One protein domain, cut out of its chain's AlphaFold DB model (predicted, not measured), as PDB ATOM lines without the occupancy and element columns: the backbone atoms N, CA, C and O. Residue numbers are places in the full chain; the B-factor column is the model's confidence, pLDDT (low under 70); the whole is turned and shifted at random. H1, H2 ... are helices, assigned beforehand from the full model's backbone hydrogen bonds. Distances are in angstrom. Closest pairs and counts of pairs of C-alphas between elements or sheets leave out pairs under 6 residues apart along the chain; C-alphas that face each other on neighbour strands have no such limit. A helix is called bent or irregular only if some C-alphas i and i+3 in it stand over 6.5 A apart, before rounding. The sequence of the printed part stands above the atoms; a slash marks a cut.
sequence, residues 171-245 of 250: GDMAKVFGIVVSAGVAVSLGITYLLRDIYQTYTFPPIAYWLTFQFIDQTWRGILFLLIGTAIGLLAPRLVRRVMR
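Overview. This is residues 171 to 245 of the 250 residues of an uncharacterized protein of bacterium (UniProt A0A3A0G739). Two long helices, H1 and H3, form an open U: H1 runs one way, the chain turns at one end through the short helix H2, and H3 folds back with a gap between the two arms. The printed part has 75 residues in an all-helix domain with three named helices, H1, H2 and H3 in chain order, and no named strand. It is only just loose, close to extended, with a radius of gyration of the C-alphas of 16.9 A and spans of 49 by 23 by 20 A.

Arrangement. H1, residues 171 to 201, H2, residues 207 to 211, and H3, residues 218 to 243, are apart from one another. The link from H1 to H2 is tight, with 5 residues; that from H2 to H3 is short, with 6. Every O i to N i+4 pair is within hydrogen-bond range in H1 and H2, and 20 of 22 are in H3.

Along the chain. H1 measures 45.3 A from C-alpha 171 at (190.055, 339.500, 186.773) to C-alpha 201. H2 measures 6.5 A. H3 measures 36.6 A and ends with C-alpha 243 at (204.764, 357.231, 194.966). H3 is only just irregular, with C-alphas 234 and 237 6.7 A apart, and has a kink of 32 degrees near residue 237.

Size, cuts and confidence. The two C-alphas farthest apart, those of Thr 201 and Arg 245, are 51.3 A apart. The printed part has no cut, and no printed residue is under 70 in pLDDT.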
ATOM      1  N   GLY A 171     189.876 340.923 187.050       83.25
ATOM      2  CA  GLY A 171     190.055 339.500 186.773       83.25
ATOM      3  C   GLY A 171     191.185 339.195 185.785       83.25
ATOM      4  O   GLY A 171     191.928 338.239 185.994       83.25
ATOM      5  N   ASP A 172     191.369 340.004 184.744       84.12
ATOM      6  CA  ASP A 172     192.440 339.806 183.762       84.12
ATOM      7  C   ASP A 172     193.801 340.200 184.336       84.12
ATOM      8  O   ASP A 172     194.774 339.466 184.164       84.12
ATOM      9  N   MET A 173     193.855 341.262 185.144       82.25
ATOM     10  CA  MET A 173     195.050 341.605 185.921       82.25
ATOM     11  C   MET A 173     195.436 340.489 186.897       82.25
ATOM     12  O   MET A 173     196.614 340.149 187.004       82.25
ATOM     13  N   ALA A 174     194.462 339.879 187.580       81.00
ATOM     14  CA  ALA A 174     194.721 338.758 188.481       81.00
ATOM     15  C   ALA A 174     195.267 337.527 187.736       81.00
ATOM     16  O   ALA A 174     196.195 336.882 188.224       81.00
ATOM     17  N   LYS A 175     194.748 337.226 186.537       82.50
ATOM     18  CA  LYS A 175     195.264 336.141 185.686       82.50
ATOM     19  C   LYS A 175     196.697 336.410 185.238       82.50
ATOM     20  O   LYS A 175     197.549 335.540 185.405       82.50
ATOM     21  N   VAL A 176     196.977 337.607 184.717       85.12
ATOM     22  CA  VAL A 176     198.328 338.003 184.284       85.12
ATOM     23  C   VAL A 176     199.301 337.910 185.458       85.12
ATOM     24  O   VAL A 176     200.360 337.298 185.333       85.12
ATOM     25  N   PHE A 177     198.920 338.434 186.624       85.06
ATOM     26  CA  PHE A 177     199.734 338.347 187.833       85.06
ATOM     27  C   PHE A 177     199.983 336.894 188.259       85.06
ATOM     28  O   PHE A 177     201.122 336.528 188.537       85.06
ATOM     29  N   GLY A 178     198.954 336.042 188.247       85.38
ATOM     30  CA  GLY A 178     199.095 334.617 188.553       85.38
ATOM     31  C   GLY A 178     200.048 333.888 187.598       85.38
ATOM     32  O   GLY A 178     200.880 333.095 188.041       85.38
ATOM     33  N   ILE A 179     199.994 334.203 186.300       90.62
ATOM     34  CA  ILE A 179     200.914 333.646 185.297       90.62
ATOM     35  C   ILE A 179     202.350 334.096 185.586       90.62
ATOM     36  O   ILE A 179     203.250 333.265 185.661       90.62
ATOM     37  N   VAL A 180     202.571 335.391 185.819       88.12
ATOM     38  CA  VAL A 180     203.911 335.929 186.103       88.12
ATOM     39  C   VAL A 180     204.490 335.337 187.393       88.12
ATOM     40  O   VAL A 180     205.648 334.922 187.413       88.12
ATOM     41  N   VAL A 181     203.689 335.238 188.460       86.81
ATOM     42  CA  VAL A 181     204.121 334.649 189.737       86.81
ATOM     43  C   VAL A 181     204.454 333.168 189.579       86.81
ATOM     44  O   VAL A 181     205.507 332.732 190.039       86.81
ATOM     45  N   SER A 182     203.601 332.392 188.908       85.19
ATOM     46  CA  SER A 182     203.849 330.959 188.704       85.19
ATOM     47  C   SER A 182     205.090 330.701 187.840       85.19
ATOM     48  O   SER A 182     205.907 329.853 188.198       85.19
ATOM     49  N   ALA A 183     205.295 331.485 186.776       91.12
ATOM     50  CA  ALA A 183     206.509 331.436 185.965       91.12
ATOM     51  C   ALA A 183     207.762 331.772 186.794       91.12
ATOM     52  O   ALA A 183     208.751 331.041 186.743       91.12
ATOM     53  N   GLY A 184     207.709 332.827 187.613       89.44
ATOM     54  CA  GLY A 184     208.809 333.202 188.505       89.44
ATOM     55  C   GLY A 184     209.158 332.108 189.519       89.44
ATOM     56  O   GLY A 184     210.333 331.796 189.716       89.44
ATOM     57  N   VAL A 185     208.145 331.471 190.117       88.44
ATOM     58  CA  VAL A 185     208.328 330.341 191.044       88.44
ATOM     59  C   VAL A 185     208.968 329.144 190.337       88.44
ATOM     60  O   VAL A 185     209.924 328.575 190.861       88.44
ATOM     61  N   ALA A 186     208.499 328.788 189.138       88.94
ATOM     62  CA  ALA A 186     209.060 327.683 188.361       88.94
ATOM     63  C   ALA A 186     210.540 327.916 188.004       88.94
ATOM     64  O   ALA A 186     211.368 327.018 188.175       88.94
ATOM     65  N   VAL A 187     210.895 329.135 187.581       93.44
ATOM     66  CA  VAL A 187     212.289 329.515 187.291       93.44
ATOM     67  C   VAL A 187     213.149 329.466 188.556       93.44
ATOM     68  O   VAL A 187     214.239 328.894 188.538       93.44
ATOM     69  N   SER A 188     212.658 330.009 189.674       87.69
ATOM     70  CA  SER A 188     213.371 329.982 190.957       87.69
ATOM     71  C   SER A 188     213.630 328.550 191.447       87.69
ATOM     72  O   SER A 188     214.733 328.244 191.907       87.69
ATOM     73  N   LEU A 189     212.658 327.649 191.277       85.00
ATOM     74  CA  LEU A 189     212.816 326.218 191.548       85.00
ATOM     75  C   LEU A 189     213.899 325.590 190.668       85.00
ATOM     76  O   LEU A 189     214.776 324.910 191.197       85.00
ATOM     77  N   GLY A 190     213.885 325.851 189.358       90.94
ATOM     78  CA  GLY A 190     214.910 325.354 188.435       90.94
ATOM     79  C   GLY A 190     216.323 325.784 188.838       90.94
ATOM     80  O   GLY A 190     217.219 324.948 188.939       90.94
ATOM     81  N   ILE A 191     216.506 327.068 189.167       88.25
ATOM     82  CA  ILE A 191     217.787 327.600 189.662       88.25
ATOM     83  C   ILE A 191     218.180 326.935 190.984       88.25
ATOM     84  O   ILE A 191     219.338 326.576 191.169       88.25
ATOM     85  N   THR A 192     217.231 326.728 191.898       86.88
ATOM     86  CA  THR A 192     217.500 326.081 193.192       86.88
ATOM     87  C   THR A 192     217.977 324.640 193.014       86.88
ATOM     88  O   THR A 192     218.929 324.226 193.675       86.88
ATOM     89  N   TYR A 193     217.350 323.880 192.113       87.94
ATOM     90  CA  TYR A 193     217.777 322.518 191.791       87.94
ATOM     91  C   TYR A 193     219.163 322.489 191.148       87.94
ATOM     92  O   TYR A 193     219.999 321.689 191.562       87.94
ATOM     93  N   LEU A 194     219.426 323.392 190.201       91.38
ATOM     94  CA  LEU A 194     220.737 323.522 189.570       91.38
ATOM     95  C   LEU A 194     221.820 323.866 190.601       91.38
ATOM     96  O   LEU A 194     222.866 323.229 190.642       91.38
ATOM     97  N   LEU A 195     221.558 324.831 191.485       84.50
ATOM     98  CA  LEU A 195     222.489 325.182 192.555       84.50
ATOM     99  C   LEU A 195     222.731 323.997 193.486       84.50
ATOM    100  O   LEU A 195     223.881 323.720 193.812       84.50
ATOM    101  N   ARG A 196     221.679 323.277 193.893       87.44
ATOM    102  CA  ARG A 196     221.812 322.087 194.740       87.44
ATOM    103  C   ARG A 196     222.750 321.053 194.119       87.44
ATOM    104  O   ARG A 196     223.588 320.523 194.840       87.44
ATOM    105  N   ASP A 197     222.614 320.793 192.822       90.12
ATOM    106  CA  ASP A 197     223.475 319.855 192.095       90.12
ATOM    107  C   ASP A 197     224.943 320.307 192.112       90.12
ATOM    108  O   ASP A 197     225.832 319.544 192.495       90.12
ATOM    109  N   ILE A 198     225.194 321.594 191.840       89.12
ATOM    110  CA  ILE A 198     226.542 322.180 191.899       89.12
ATOM    111  C   ILE A 198     227.127 322.079 193.319       89.12
ATOM    112  O   ILE A 198     228.296 321.741 193.481       89.12
ATOM    113  N   TYR A 199     226.330 322.317 194.367       81.12
ATOM    114  CA  TYR A 199     226.761 322.167 195.768       81.12
ATOM    115  C   TYR A 199     227.098 320.734 196.168       81.12
ATOM    116  O   TYR A 199     227.865 320.538 197.107       81.12
ATOM    117  N   GLN A 200     226.535 319.741 195.486       88.12
ATOM    118  CA  GLN A 200     226.841 318.338 195.746       88.12
ATOM    119  C   GLN A 200     228.079 317.862 194.980       88.12
ATOM    120  O   GLN A 200     228.765 316.956 195.446       88.12
ATOM    121  N   THR A 201     228.377 318.474 193.833       93.38
ATOM    122  CA  THR A 201     229.494 318.081 192.961       93.38
ATOM    123  C   THR A 201     230.772 318.885 193.191       93.38
ATOM    124  O   THR A 201     231.860 318.341 193.004       93.38
ATOM    125  N   TYR A 202     230.678 320.143 193.631       91.94
ATOM    126  CA  TYR A 202     231.827 321.035 193.796       91.94
ATOM    127  C   TYR A 202     232.040 321.477 195.247       91.94
ATOM    128  O   TYR A 202     231.128 321.936 195.936       91.94
ATOM    129  N   THR A 203     233.294 321.426 195.700       90.62
ATOM    130  CA  THR A 203     233.735 322.037 196.959       90.62
ATOM    131  C   THR A 203     233.911 323.540 196.774       90.62
ATOM    132  O   THR A 203     234.831 324.006 196.103       90.62
ATOM    133  N   PHE A 204     233.014 324.316 197.376       86.50
ATOM    134  CA  PHE A 204     233.052 325.770 197.280       86.50
ATOM    135  C   PHE A 204     234.124 326.403 198.182       86.50
ATOM    136  O   PHE A 204     234.416 325.887 199.265       86.50
ATOM    137  N   PRO A 205     234.683 327.559 197.780       90.31
ATOM    138  CA  PRO A 205     235.596 328.322 198.617       90.31
ATOM    139  C   PRO A 205     234.900 328.855 199.888       90.31
ATOM    140  O   PRO A 205     233.702 329.159 199.854       90.31
ATOM    141  N   PRO A 206     235.644 329.069 200.994       89.50
ATOM    142  CA  PRO A 206     235.076 329.432 202.300       89.50
ATOM    143  C   PRO A 206     234.213 330.700 202.311       89.50
ATOM    144  O   PRO A 206     233.331 330.842 203.150       89.50
ATOM    145  N   ILE A 207     234.428 331.634 201.379       90.75
ATOM    146  CA  ILE A 207     233.648 332.878 201.316       90.75
ATOM    147  C   ILE A 207     232.167 332.636 200.981       90.75
ATOM    148  O   ILE A 207     231.301 333.386 201.436       90.75
ATOM    149  N   ALA A 208     231.856 331.556 200.253       87.19
ATOM    150  CA  ALA A 208     230.484 331.196 199.899       87.19
ATOM    151  C   ALA A 208     229.632 330.873 201.138       87.19
ATOM    152  O   ALA A 208     228.429 331.133 201.138       87.19
ATOM    153  N   TYR A 209     230.259 330.371 202.208       83.25
ATOM    154  CA  TYR A 209     229.606 330.078 203.485       83.25
ATOM    155  C   TYR A 209     228.952 331.325 204.097       83.25
ATOM    156  O   TYR A 209     227.797 331.285 204.529       83.25
ATOM    157  N   TRP A 210     229.668 332.454 204.072       88.44
ATOM    158  CA  TRP A 210     229.189 333.728 204.608       88.44
ATOM    159  C   TRP A 210     228.164 334.388 203.691       88.44
ATOM    160  O   TRP A 210     227.133 334.855 204.165       88.44
ATOM    161  N   LEU A 211     228.407 334.368 202.377       84.50
ATOM    162  CA  LEU A 211     227.525 335.011 201.401       84.50
ATOM    163  C   LEU A 211     226.138 334.351 201.327       84.50
ATOM    164  O   LEU A 211     225.139 335.026 201.105       84.50
ATOM    165  N   THR A 212     226.068 333.031 201.524       81.62
ATOM    166  CA  THR A 212     224.814 332.257 201.432       81.62
ATOM    167  C   THR A 212     224.159 331.972 202.786       81.62
ATOM    168  O   THR A 212     223.182 331.216 202.863       81.62
ATOM    169  N   PHE A 213     224.681 332.574 203.859       87.19
ATOM    170  CA  PHE A 213     224.203 332.391 205.230       87.19
ATOM    171  C   PHE A 213     224.132 330.915 205.659       87.19
ATOM    172  O   PHE A 213     223.162 330.488 206.283       87.19
ATOM    173  N   GLN A 214     225.136 330.106 205.305       84.00
ATOM    174  CA  GLN A 214     225.140 328.669 205.623       84.00
ATOM    175  C   GLN A 214     225.263 328.358 207.121       84.00
ATOM    176  O   GLN A 214     224.939 327.249 207.525       84.00
ATOM    177  N   PHE A 215     225.673 329.325 207.948       90.50
ATOM    178  CA  PHE A 215     225.698 329.173 209.408       90.50
ATOM    179  C   PHE A 215     224.298 329.115 210.045       90.50
ATOM    180  O   PHE A 215     224.179 328.792 211.225       90.50
ATOM    181  N   ILE A 216     223.244 329.450 209.293       88.19
ATOM    182  CA  ILE A 216     221.852 329.360 209.734       88.19
ATOM    183  C   ILE A 216     221.298 328.003 209.300       88.19
ATOM    184  O   ILE A 216     221.444 327.617 208.138       88.19
ATOM    185  N   ASP A 217     220.622 327.303 210.215       92.12
ATOM    186  CA  ASP A 217     219.917 326.061 209.890       92.12
ATOM    187  C   ASP A 217     218.992 326.252 208.679       92.12
ATOM    188  O   ASP A 217     218.353 327.299 208.499       92.12
ATOM    189  N   GLN A 218     218.909 325.218 207.843       82.25
ATOM    190  CA  GLN A 218     218.159 325.259 206.594       82.25
ATOM    191  C   GLN A 218     216.701 325.694 206.802       82.25
ATOM    192  O   GLN A 218     216.174 326.463 205.993       82.25
ATOM    193  N   THR A 219     216.078 325.258 207.898       89.69
ATOM    194  CA  THR A 219     214.687 325.575 208.240       89.69
ATOM    195  C   THR A 219     214.526 327.061 208.537       89.69
ATOM    196  O   THR A 219     213.661 327.730 207.969       89.69
ATOM    197  N   TRP A 220     215.407 327.607 209.377       92.00
ATOM    198  CA  TRP A 220     215.375 329.013 209.777       92.00
ATOM    199  C   TRP A 220     215.639 329.954 208.610       92.00
ATOM    200  O   TRP A 220     214.976 330.981 208.483       92.00
ATOM    201  N   ARG A 221     216.550 329.581 207.713       85.00
ATOM    202  CA  ARG A 221     216.824 330.355 206.503       85.00
ATOM    203  C   ARG A 221     215.624 330.365 205.549       85.00
ATOM    204  O   ARG A 221     215.292 331.414 205.004       85.00
ATOM    205  N   GLY A 222     214.938 329.230 205.393       82.56
ATOM    206  CA  GLY A 222     213.691 329.154 204.626       82.56
ATOM    207  C   GLY A 222     212.602 330.067 205.196       82.56
ATOM    208  O   GLY A 222     212.004 330.849 204.459       82.56
ATOM    209  N   ILE A 223     212.405 330.033 206.518       91.25
ATOM    210  CA  ILE A 223     211.456 330.909 207.221       91.25
ATOM    211  C   ILE A 223     211.831 332.384 207.034       91.25
ATOM    212  O   ILE A 223     210.968 333.198 206.713       91.25
ATOM    213  N   LEU A 224     213.114 332.732 207.183       89.38
ATOM    214  CA  LEU A 224     213.613 334.096 207.013       89.38
ATOM    215  C   LEU A 224     213.276 334.644 205.620       89.38
ATOM    216  O   LEU A 224     212.695 335.722 205.503       89.38
ATOM    217  N   PHE A 225     213.594 333.892 204.564       84.75
ATOM    218  CA  PHE A 225     213.319 334.322 203.194       84.75
ATOM    219  C   PHE A 225     211.824 334.382 202.883       84.75
ATOM    220  O   PHE A 225     211.388 335.320 202.213       84.75
ATOM    221  N   LEU A 226     211.028 333.446 203.406       86.00
ATOM    222  CA  LEU A 226     209.573 333.481 203.267       86.00
ATOM    223  C   LEU A 226     208.985 334.742 203.914       86.00
ATOM    224  O   LEU A 226     208.168 335.427 203.296       86.00
ATOM    225  N   LEU A 227     209.420 335.082 205.130       93.81
ATOM    226  CA  LEU A 227     208.959 336.273 205.843       93.81
ATOM    227  C   LEU A 227     209.370 337.561 205.124       93.81
ATOM    228  O   LEU A 227     208.530 338.439 204.935       93.81
ATOM    229  N   ILE A 228     210.624 337.661 204.674       91.38
ATOM    230  CA  ILE A 228     211.116 338.824 203.918       91.38
ATOM    231  C   ILE A 228     210.337 338.979 202.607       91.38
ATOM    232  O   ILE A 228     209.842 340.068 202.316       91.38
ATOM    233  N   GLY A 229     210.176 337.899 201.838       82.00
ATOM    234  CA  GLY A 229     209.427 337.920 200.581       82.00
ATOM    235  C   GLY A 229     207.967 338.330 200.781       82.00
ATOM    236  O   GLY A 229     207.459 339.192 200.064       82.00
ATOM    237  N   THR A 230     207.314 337.785 201.812       87.44
ATOM    238  CA  THR A 230     205.933 338.139 202.176       87.44
ATOM    239  C   THR A 230     205.830 339.610 202.579       87.44
ATOM    240  O   THR A 230     204.935 340.317 202.116       87.44
ATOM    241  N   ALA A 231     206.762 340.104 203.398       92.06
ATOM    242  CA  ALA A 231     206.787 341.500 203.817       92.06
ATOM    243  C   ALA A 231     206.943 342.444 202.615       92.06
ATOM    244  O   ALA A 231     206.153 343.379 202.473       92.06
ATOM    245  N   ILE A 232     207.895 342.171 201.714       88.56
ATOM    246  CA  ILE A 232     208.102 342.958 200.489       88.56
ATOM    247  C   ILE A 232     206.847 342.923 199.611       88.56
ATOM    248  O   ILE A 232     206.389 343.978 199.176       88.56
ATOM    249  N   GLY A 233     206.244 341.748 199.403       83.62
ATOM    250  CA  GLY A 233     205.020 341.599 198.611       83.62
ATOM    251  C   GLY A 233     203.840 342.408 199.161       83.62
ATOM    252  O   GLY A 233     203.103 343.027 198.397       83.62
ATOM    253  N   LEU A 234     203.693 342.483 200.489       87.12
ATOM    254  CA  LEU A 234     202.653 343.281 201.152       87.12
ATOM    255  C   LEU A 234     202.959 344.792 201.182       87.12
ATOM    256  O   LEU A 234     202.037 345.613 201.279       87.12
ATOM    257  N   LEU A 235     204.237 345.176 201.130       87.25
ATOM    258  CA  LEU A 235     204.700 346.569 201.154       87.25
ATOM    259  C   LEU A 235     204.739 347.206 199.762       87.25
ATOM    260  O   LEU A 235     204.402 348.384 199.632       87.25
ATOM    261  N   ALA A 236     205.090 346.446 198.727       84.12
ATOM    262  CA  ALA A 236     205.211 346.917 197.350       84.12
ATOM    263  C   ALA A 236     203.982 347.707 196.853       84.12
ATOM    264  O   ALA A 236     204.156 348.856 196.444       84.12
ATOM    265  N   PRO A 237     202.729 347.212 196.957       80.81
ATOM    266  CA  PRO A 237     201.570 347.977 196.494       80.81
ATOM    267  C   PRO A 237     201.333 349.247 197.320       80.81
ATOM    268  O   PRO A 237     200.841 350.242 196.791       80.81
ATOM    269  N   ARG A 238     201.701 349.256 198.608       84.06
ATOM    270  CA  ARG A 238     201.600 350.460 199.448       84.06
ATOM    271  C   ARG A 238     202.618 351.518 199.034       84.06
ATOM    272  O   ARG A 238     202.263 352.691 198.973       84.06
ATOM    273  N   LEU A 239     203.849 351.111 198.731       80.69
ATOM    274  CA  LEU A 239     204.897 352.002 198.235       80.69
ATOM    275  C   LEU A 239     204.544 352.568 196.862       80.69
ATOM    276  O   LEU A 239     204.596 353.781 196.689       80.69
ATOM    277  N   VAL A 240     204.085 351.725 195.933       82.38
ATOM    278  CA  VAL A 240     203.641 352.167 194.602       82.38
ATOM    279  C   VAL A 240     202.495 353.167 194.720       82.38
ATOM    280  O   VAL A 240     202.571 354.246 194.143       82.38
ATOM    281  N   ARG A 241     201.482 352.888 195.552       82.88
ATOM    282  CA  ARG A 241     200.393 353.845 195.814       82.88
ATOM    283  C   ARG A 241     200.877 355.141 196.459       82.88
ATOM    284  O   ARG A 241     200.266 356.175 196.235       82.88
ATOM    285  N   ARG A 242     201.924 355.099 197.284       82.62
ATOM    286  CA  ARG A 242     202.480 356.298 197.922       82.62
ATOM    287  C   ARG A 242     203.259 357.158 196.930       82.62
ATOM    288  O   ARG A 242     203.142 358.371 196.999       82.62
ATOM    289  N   VAL A 243     204.012 356.537 196.024       79.81
ATOM    290  CA  VAL A 243     204.764 357.231 194.966       79.81
ATOM    291  C   VAL A 243     203.827 357.765 193.880       79.81
ATOM    292  O   VAL A 243     204.043 358.857 193.377       79.81
ATOM    293  N   MET A 244     202.758 357.034 193.555       82.38
ATOM    294  CA  MET A 244     201.752 357.449 192.570       82.38
ATOM    295  C   MET A 244     200.712 358.435 193.113       82.38
ATOM    296  O   MET A 244     199.833 358.844 192.362       82.38
ATOM    297  N   ARG A 245     200.762 358.821 194.395       76.06
ATOM    298  CA  ARG A 245     199.931 359.931 194.874       76.06
ATOM    299  C   ARG A 245     200.554 361.226 194.355       76.06
ATOM    300  O   ARG A 245     201.666 361.534 194.788       76.06
TER     301      ARG A 245